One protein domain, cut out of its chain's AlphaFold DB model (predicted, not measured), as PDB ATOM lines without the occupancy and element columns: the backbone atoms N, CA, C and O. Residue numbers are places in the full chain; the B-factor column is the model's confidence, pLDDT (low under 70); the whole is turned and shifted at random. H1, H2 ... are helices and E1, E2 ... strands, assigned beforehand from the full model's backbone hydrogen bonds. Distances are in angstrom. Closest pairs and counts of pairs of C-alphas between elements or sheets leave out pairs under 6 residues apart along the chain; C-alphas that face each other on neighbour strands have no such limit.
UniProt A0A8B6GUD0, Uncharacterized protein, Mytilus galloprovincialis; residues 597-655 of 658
ATOM      1  N   THR A 597      33.807   6.401  56.287       87.38
ATOM      2  CA  THR A 597      34.946   5.483  56.428       87.38
ATOM      3  C   THR A 597      34.528   4.232  57.188       87.38
ATOM      4  O   THR A 597      34.765   3.116  56.728       87.38
ATOM      5  N   VAL A 598      33.825   4.421  58.307       87.62
ATOM      6  CA  VAL A 598      33.300   3.336  59.143       87.62
ATOM      7  C   VAL A 598      32.269   2.514  58.370       87.62
ATOM      8  O   VAL A 598      32.345   1.287  58.359       87.62
ATOM      9  N   VAL A 599      31.342   3.174  57.668       87.44
ATOM     10  CA  VAL A 599      30.323   2.491  56.851       87.44
ATOM     11  C   VAL A 599      30.971   1.700  55.711       87.44
ATOM     12  O   VAL A 599      30.612   0.545  55.483       87.44
ATOM     13  N   ARG A 600      31.962   2.279  55.018       88.19
ATOM     14  CA  ARG A 600      32.724   1.599  53.958       88.19
ATOM     15  C   ARG A 600      33.414   0.347  54.490       88.19
ATOM     16  O   ARG A 600      33.298  -0.710  53.874       88.19
ATOM     17  N   ASP A 601      34.130   0.460  55.604       88.62
ATOM     18  CA  ASP A 601      34.902  -0.650  56.164       88.62
ATOM     19  C   ASP A 601      33.982  -1.768  56.668       88.62
ATOM     20  O   ASP A 601      34.246  -2.942  56.408       88.62
ATOM     21  N   LEU A 602      32.847  -1.416  57.280       89.19
ATOM     22  CA  LEU A 602      31.823  -2.377  57.684       89.19
ATOM     23  C   LEU A 602      31.248  -3.136  56.477       89.19
ATOM     24  O   LEU A 602      31.191  -4.366  56.491       89.19
ATOM     25  N   VAL A 603      30.891  -2.429  55.399       87.31
ATOM     26  CA  VAL A 603      30.415  -3.047  54.147       87.31
ATOM     27  C   VAL A 603      31.487  -3.949  53.537       87.31
ATOM     28  O   VAL A 603      31.179  -5.055  53.097       87.31
ATOM     29  N   MET A 604      32.748  -3.516  53.539       88.69
ATOM     30  CA  MET A 604      33.873  -4.303  53.037       88.69
ATOM     31  C   MET A 604      34.060  -5.608  53.817       88.69
ATOM     32  O   MET A 604      34.208  -6.664  53.202       88.69
ATOM     33  N   ILE A 605      34.002  -5.562  55.149       88.62
ATOM     34  CA  ILE A 605      34.102  -6.749  56.007       88.62
ATOM     35  C   ILE A 605      32.947  -7.718  55.722       88.62
ATOM     36  O   ILE A 605      33.182  -8.913  55.530       88.62
ATOM     37  N   LEU A 606      31.715  -7.205  55.653       88.50
ATOM     38  CA  LEU A 606      30.522  -8.009  55.383       88.50
ATOM     39  C   LEU A 606      30.577  -8.663  54.003       88.50
ATOM     40  O   LEU A 606      30.345  -9.864  53.901       88.50
ATOM     41  N   LEU A 607      30.937  -7.906  52.961       88.00
ATOM     42  CA  LEU A 607      31.089  -8.434  51.605       88.00
ATOM     43  C   LEU A 607      32.201  -9.477  51.534       88.00
ATOM     44  O   LEU A 607      32.004 -10.534  50.942       88.00
ATOM     45  N   SER A 608      33.352  -9.230  52.167       88.56
ATOM     46  CA  SER A 608      34.429 -10.221  52.239       88.56
ATOM     47  C   SER A 608      33.980 -11.518  52.899       88.56
ATOM     48  O   SER A 608      34.343 -12.592  52.422       88.56
ATOM     49  N   PHE A 609      33.181 -11.432  53.963       87.50
ATOM     50  CA  PHE A 609      32.645 -12.604  54.641       87.50
ATOM     51  C   PHE A 609      31.592 -13.331  53.794       87.50
ATOM     52  O   PHE A 609      31.685 -14.542  53.613       87.50
ATOM     53  N   SER A 610      30.616 -12.610  53.239       86.25
ATOM     54  CA  SER A 610      29.484 -13.206  52.522       86.25
ATOM     55  C   SER A 610      29.854 -13.752  51.144       86.25
ATOM     56  O   SER A 610      29.281 -14.743  50.703       86.25
ATOM     57  N   ALA A 611      30.793 -13.102  50.453       85.69
ATOM     58  CA  ALA A 611      31.260 -13.486  49.120       85.69
ATOM     59  C   ALA A 611      32.582 -14.276  49.150       85.69
ATOM     60  O   ALA A 611      33.122 -14.593  48.093       85.69
ATOM     61  N   PHE A 612      33.123 -14.575  50.341       84.88
ATOM     62  CA  PHE A 612      34.420 -15.240  50.538       84.88
ATOM     63  C   PHE A 612      35.586 -14.571  49.786       84.88
ATOM     64  O   PHE A 612      36.522 -15.236  49.330       84.88
ATOM     65  N   LEU A 613      35.544 -13.241  49.666       81.50
ATOM     66  CA  LEU A 613      36.522 -12.486  48.885       81.50
ATOM     67  C   LEU A 613      37.824 -12.305  49.651       81.50
ATOM     68  O   LEU A 613      37.851 -11.879  50.810       81.50
ATOM     69  N   ARG A 614      38.935 -12.518  48.948       81.75
ATOM     70  CA  ARG A 614      40.249 -12.072  49.409       81.75
ATOM     71  C   ARG A 614      40.322 -10.553  49.356       81.75
ATOM     72  O   ARG A 614      39.736  -9.918  48.484       81.75
ATOM     73  N   PHE A 615      41.164  -9.975  50.210       80.75
ATOM     74  CA  PHE A 615      41.422  -8.533  50.213       80.75
ATOM     75  C   PHE A 615      41.746  -7.976  48.816       80.75
ATOM     76  O   PHE A 615      41.208  -6.948  48.432       80.75
ATOM     77  N   SER A 616      42.573  -8.676  48.029       76.12
ATOM     78  CA  SER A 616      42.944  -8.241  46.675       76.12
ATOM     79  C   SER A 616      41.785  -8.236  45.676       76.12
ATOM     80  O   SER A 616      41.849  -7.511  44.690       76.12
ATOM     81  N   GLU A 617      40.775  -9.080  45.893       84.50
ATOM     82  CA  GLU A 617      39.565  -9.138  45.066       84.50
ATOM     83  C   GLU A 617      38.638  -7.979  45.461       84.50
ATOM     84  O   GLU A 617      38.191  -7.225  44.600       84.50
ATOM     85  N   LEU A 618      38.454  -7.759  46.769       86.00
ATOM     86  CA  LEU A 618      37.647  -6.665  47.308       86.00
ATOM     87  C   LEU A 618      38.214  -5.278  46.958       86.00
ATOM     88  O   LEU A 618      37.477  -4.409  46.505       86.00
ATOM     89  N   SER A 619      39.526  -5.073  47.109       82.94
ATOM     90  CA  SER A 619      40.176  -3.770  46.896       82.94
ATOM     91  C   SER A 619      40.180  -3.312  45.433       82.94
ATOM     92  O   SER A 619      40.534  -2.171  45.147       82.94
ATOM     93  N   GLN A 620      39.882  -4.214  44.493       83.62
ATOM     94  CA  GLN A 620      39.855  -3.933  43.054       83.62
ATOM     95  C   GLN A 620      38.436  -3.750  42.507       83.62
ATOM     96  O   GLN A 620      38.300  -3.350  41.347       83.62
ATOM     97  N   LEU A 621      37.402  -4.020  43.312       84.25
ATOM     98  CA  LEU A 621      36.015  -3.796  42.923       84.25
ATOM     99  C   LEU A 621      35.773  -2.311  42.649       84.25
ATOM    100  O   LEU A 621      36.119  -1.439  43.447       84.25
ATOM    101  N   LYS A 622      35.142  -2.025  41.513       84.75
ATOM    102  CA  LYS A 622      34.628  -0.696  41.176       84.75
ATOM    103  C   LYS A 622      33.112  -0.683  41.323       84.75
ATOM    104  O   LYS A 622      32.478  -1.730  41.264       84.75
ATOM    105  N   CYS A 623      32.506   0.502  41.411       81.50
ATOM    106  CA  CYS A 623      31.043   0.621  41.465       81.50
ATOM    107  C   CYS A 623      30.353  -0.100  40.293       81.50
ATOM    108  O   CYS A 623      29.341  -0.757  40.490       81.50
ATOM    109  N   ASN A 624      30.948  -0.059  39.093       87.31
ATOM    110  CA  ASN A 624      30.414  -0.735  37.902       87.31
ATOM    111  C   ASN A 624      30.544  -2.270  37.943       87.31
ATOM    112  O   ASN A 624      30.016  -2.941  37.062       87.31
ATOM    113  N   ASP A 625      31.272  -2.823  38.915       87.31
ATOM    114  CA  ASP A 625      31.392  -4.268  39.127       87.31
ATOM    115  C   ASP A 625      30.325  -4.798  40.098       87.31
ATOM    116  O   ASP A 625      30.234  -6.007  40.299       87.31
ATOM    117  N   VAL A 626      29.515  -3.912  40.689       88.81
ATOM    118  CA  VAL A 626      28.462  -4.255  41.647       88.81
ATOM    119  C   VAL A 626      27.102  -4.007  41.009       88.81
ATOM    120  O   VAL A 626      26.765  -2.881  40.654       88.81
ATOM    121  N   THR A 627      26.293  -5.056  40.888       90.19
ATOM    122  CA  THR A 627      24.900  -4.935  40.441       90.19
ATOM    123  C   THR A 627      23.969  -5.385  41.554       90.19
ATOM    124  O   THR A 627      23.978  -6.549  41.953       90.19
ATOM    125  N   ILE A 628      23.148  -4.464  42.050       89.31
ATOM    126  CA  ILE A 628      22.125  -4.763  43.053       89.31
ATOM    127  C   ILE A 628      20.882  -5.257  42.316       89.31
ATOM    128  O   ILE A 628      20.357  -4.561  41.448       89.31
ATOM    129  N   LYS A 629      20.420  -6.460  42.651       89.38
ATOM    130  CA  LYS A 629      19.187  -7.046  42.124       89.38
ATOM    131  C   LYS A 629      18.203  -7.305  43.261       89.38
ATOM    132  O   LYS A 629      18.534  -7.216  44.444       89.38
ATOM    133  N   GLU A 630      16.965  -7.617  42.901       85.00
ATOM    134  CA  GLU A 630      15.942  -7.958  43.881       85.00
ATOM    135  C   GLU A 630      16.309  -9.283  44.574       85.00
ATOM    136  O   GLU A 630      16.347 -10.344  43.955       85.00
ATOM    137  N   GLY A 631      16.659  -9.207  45.861       84.06
ATOM    138  CA  GLY A 631      16.987 -10.373  46.691       84.06
ATOM    139  C   GLY A 631      18.450 -10.836  46.671       84.06
ATOM    140  O   GLY A 631      18.796 -11.713  47.460       84.06
ATOM    141  N   TYR A 632      19.326 -10.256  45.846       87.94
ATOM    142  CA  TYR A 632      20.756 -10.590  45.831       87.94
ATOM    143  C   TYR A 632      21.610  -9.501  45.168       87.94
ATOM    144  O   TYR A 632      21.121  -8.627  44.457       87.94
ATOM    145  N   LEU A 633      22.914  -9.574  45.393       90.31
ATOM    146  CA  LEU A 633      23.925  -8.675  44.861       90.31
ATOM    147  C   LEU A 633      24.907  -9.476  43.996       90.31
ATOM    148  O   LEU A 633      25.349 -10.552  44.388       90.31
ATOM    149  N   VAL A 634      25.213  -8.974  42.801       90.19
ATOM    150  CA  VAL A 634      26.156  -9.591  41.855       90.19
ATOM    151  C   VAL A 634      27.461  -8.812  41.884       90.19
ATOM    152  O   VAL A 634      27.456  -7.599  41.670       90.19
ATOM    153  N   LEU A 635      28.568  -9.511  42.125       89.62
ATOM    154  CA  LEU A 635      29.920  -8.965  42.109       89.62
ATOM    155  C   LEU A 635      30.701  -9.545  40.938       89.62
ATOM    156  O   LEU A 635      30.922 -10.752  40.873       89.62
ATOM    157  N   LYS A 636      31.179  -8.684  40.044       88.19
ATOM    158  CA  LYS A 636      32.050  -9.089  38.944       88.19
ATOM    159  C   LYS A 636      33.514  -9.053  39.378       88.19
ATOM    160  O   LYS A 636      34.151  -7.998  39.401       88.19
ATOM    161  N   ILE A 637      34.072 -10.217  39.694       85.62
ATOM    162  CA  ILE A 637      35.472 -10.370  40.087       85.62
ATOM    163  C   ILE A 637      36.324 -10.500  38.830       85.62
ATOM    164  O   ILE A 637      36.374 -11.539  38.184       85.62
ATOM    165  N   ARG A 638      37.028  -9.425  38.474       75.44
ATOM    166  CA  ARG A 638      37.838  -9.366  37.244       75.44
ATOM    167  C   ARG A 638      39.107 -10.226  37.297       75.44
ATOM    168  O   ARG A 638      39.672 -10.537  36.254       75.44
ATOM    169  N   LYS A 639      39.607 -10.519  38.501       71.12
ATOM    170  CA  LYS A 639      40.838 -11.281  38.734       71.12
ATOM    171  C   LYS A 639      40.787 -11.923  40.116       71.12
ATOM    172  O   LYS A 639      40.647 -11.214  41.108       71.12
ATOM    173  N   SER A 640      40.968 -13.237  40.190       69.75
ATOM    174  CA  SER A 640      41.095 -13.969  41.456       69.75
ATOM    175  C   SER A 640      42.402 -14.762  41.492       69.75
ATOM    176  O   SER A 640      43.072 -14.940  40.475       69.75
ATOM    177  N   LYS A 641      42.805 -15.243  42.674       62.22
ATOM    178  CA  LYS A 641      44.009 -16.093  42.798       62.22
ATOM    179  C   LYS A 641      43.833 -17.461  42.119       62.22
ATOM    180  O   LYS A 641      44.822 -18.086  41.746       62.22
ATOM    181  N   THR A 642      42.596 -17.944  42.023       56.84
ATOM    182  CA  THR A 642      42.236 -19.239  41.424       56.84
ATOM    183  C   THR A 642      41.934 -19.132  39.929       56.84
ATOM    184  O   THR A 642      42.007 -20.136  39.231       56.84
ATOM    185  N   ASP A 643      41.684 -17.923  39.425       64.00
ATOM    186  CA  ASP A 643      41.509 -17.621  38.005       64.00
ATOM    187  C   ASP A 643      42.865 -17.328  37.341       64.00
ATOM    188  O   ASP A 643      43.270 -16.179  37.136       64.00
ATOM    189  N   GLN A 644      43.603 -18.399  37.034       50.34
ATOM    190  CA  GLN A 644      44.930 -18.309  36.411       50.34
ATOM    191  C   GLN A 644      44.895 -17.657  35.016       50.34
ATOM    192  O   GLN A 644      45.889 -17.054  34.612       50.34
ATOM    193  N   TYR A 645      43.755 -17.714  34.313       58.81
ATOM    194  CA  TYR A 645      43.593 -17.221  32.939       58.81
ATOM    195  C   TYR A 645      42.871 -15.869  32.832       58.81
ATOM    196  O   TYR A 645      42.735 -15.344  31.730       58.81
ATOM    197  N   ARG A 646      42.468 -15.269  33.961       56.81
ATOM    198  CA  ARG A 646      41.755 -13.978  34.028       56.81
ATOM    199  C   ARG A 646      40.440 -13.969  33.238       56.81
ATOM    200  O   ARG A 646      40.105 -12.956  32.622       56.81
ATOM    201  N   ALA A 647      39.712 -15.083  33.239       60.41
ATOM    202  CA  ALA A 647      38.387 -15.152  32.624       60.41
ATOM    203  C   ALA A 647      37.366 -14.252  33.353       60.41
ATOM    204  O   ALA A 647      36.388 -13.807  32.749       60.41
ATOM    205  N   GLY A 648      37.638 -13.924  34.620       65.00
ATOM    206  CA  GLY A 648      36.706 -13.259  35.516       65.00
ATOM    207  C   GLY A 648      35.632 -14.222  36.022       65.00
ATOM    208  O   GLY A 648      35.360 -15.249  35.407       65.00
ATOM    209  N   ASP A 649      35.030 -13.889  37.160       77.31
ATOM    210  CA  ASP A 649      33.964 -14.687  37.769       77.31
ATOM    211  C   ASP A 649      32.859 -13.782  38.332       77.31
ATOM    212  O   ASP A 649      33.120 -12.639  38.725       77.31
ATOM    213  N   GLU A 650      31.623 -14.275  38.358       84.31
ATOM    214  CA  GLU A 650      30.481 -13.577  38.955       84.31
ATOM    215  C   GLU A 650      30.128 -14.219  40.296       84.31
ATOM    216  O   GLU A 650      29.659 -15.353  40.365       84.31
ATOM    217  N   VAL A 651      30.320 -13.472  41.385       86.06
ATOM    218  CA  VAL A 651      29.981 -13.925  42.735       86.06
ATOM    219  C   VAL A 651      28.620 -13.369  43.130       86.06
ATOM    220  O   VAL A 651      28.399 -12.157  43.128       86.06
ATOM    221  N   LEU A 652      27.700 -14.265  43.485       88.44
ATOM    222  CA  LEU A 652      26.353 -13.921  43.927       88.44
ATOM    223  C   LEU A 652      26.294 -13.889  45.454       88.44
ATOM    224  O   LEU A 652      26.576 -14.882  46.119       88.44
ATOM    225  N   VAL A 653      25.880 -12.755  46.009       87.06
ATOM    226  CA  VAL A 653      25.651 -12.557  47.441       87.06
ATOM    227  C   VAL A 653      24.153 -12.465  47.680       87.06
ATOM    228  O   VAL A 653      23.520 -11.470  47.330       87.06
ATOM    229  N   SER A 654      23.559 -13.498  48.267       83.75
ATOM    230  CA  SER A 654      22.142 -13.478  48.636       83.75
ATOM    231  C   SER A 654      21.857 -12.408  49.689       83.75
ATOM    232  O   SER A 654      22.673 -12.179  50.585       83.75
ATOM    233  N   ARG A 655      20.665 -11.806  49.647       78.56
ATOM    234  CA  ARG A 655      20.175 -10.961  50.737       78.56
ATOM    235  C   ARG A 655      20.095 -11.794  52.018       78.56
ATOM    236  O   ARG A 655      19.374 -12.787  52.065       78.56
TER     237      ARG A 655
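What this domain is: This is residues 597 to 655 of the 658 residues of an uncharacterized protein of Mytilus galloprovincialis (UniProt A0A8B6GUD0). A small sheet of three strands, E1, E2 and E3, has a helix, H1, that only grazes it with residues 607 to 610 and sticks out at its other end, residues 597 to 603. A single short turn of helix, H2, follows H1, and the link from E2 to E3 loops out beyond the ends of these two strands. The printed part has 59 residues, with two named helices and then three named strands along it, in the order H1, H2, E1, E2, E3. The sheet has the order E1, E2, E3, antiparallel throughout, and the class is mixed, helices and strands. The whole is compact, with a radius of gyration of the C-alphas of 11.3 A, and spans 33 by 26 by 19 A.

How they stand to each other: H1, residues 597 to 610, has its residues 604 to 608 alone in touch with H2, residues 615 to 618. They only just touch, with 3 pairs of C-alphas within 8 A, the closest those of Ser 608 and Leu 618, 6.9 A apart. E1, residues 626 to 629, E2, residues 632 to 637, and E3, residues 649 to 654, form a meander, each strand the antiparallel neighbour of the one before. H1 is on this sheet but only grazes it; its closest C-alphas to E3 are those of Ser 610 and Val 653, 6.4 A apart. H2 is only just not on the sheet, with 4 pairs of C-alphas within 10 A, and is apart from E3. The hairpin E1 and E2 has N 627 and O 634 within hydrogen-bond range at 2.9 A; the hairpin E2 and E3 has N 635 and O 651 at 2.8 A. Every O i to N i+4 pair is within range in H1, and H2 is too short for such a pair.

Where its parts are: H1 begins at C-alpha 597, (34.946, 5.483, 56.428), and is 19.9 A long; H2 is 5.1 A. E1 measures 9.7 A, E2 15.8 A and E3 16.1 A, ending at C-alpha 654, (22.142, -13.478, 48.636).

The domain as a whole: The C-alphas farthest apart, those of Val 598 and Tyr 645, are 34.9 A apart. The printed part has no cut, and the link from E2 to E3, 11 residues, is long. Mean pLDDT of the printed part is 81.7, and residues 640 to 648 are under 70.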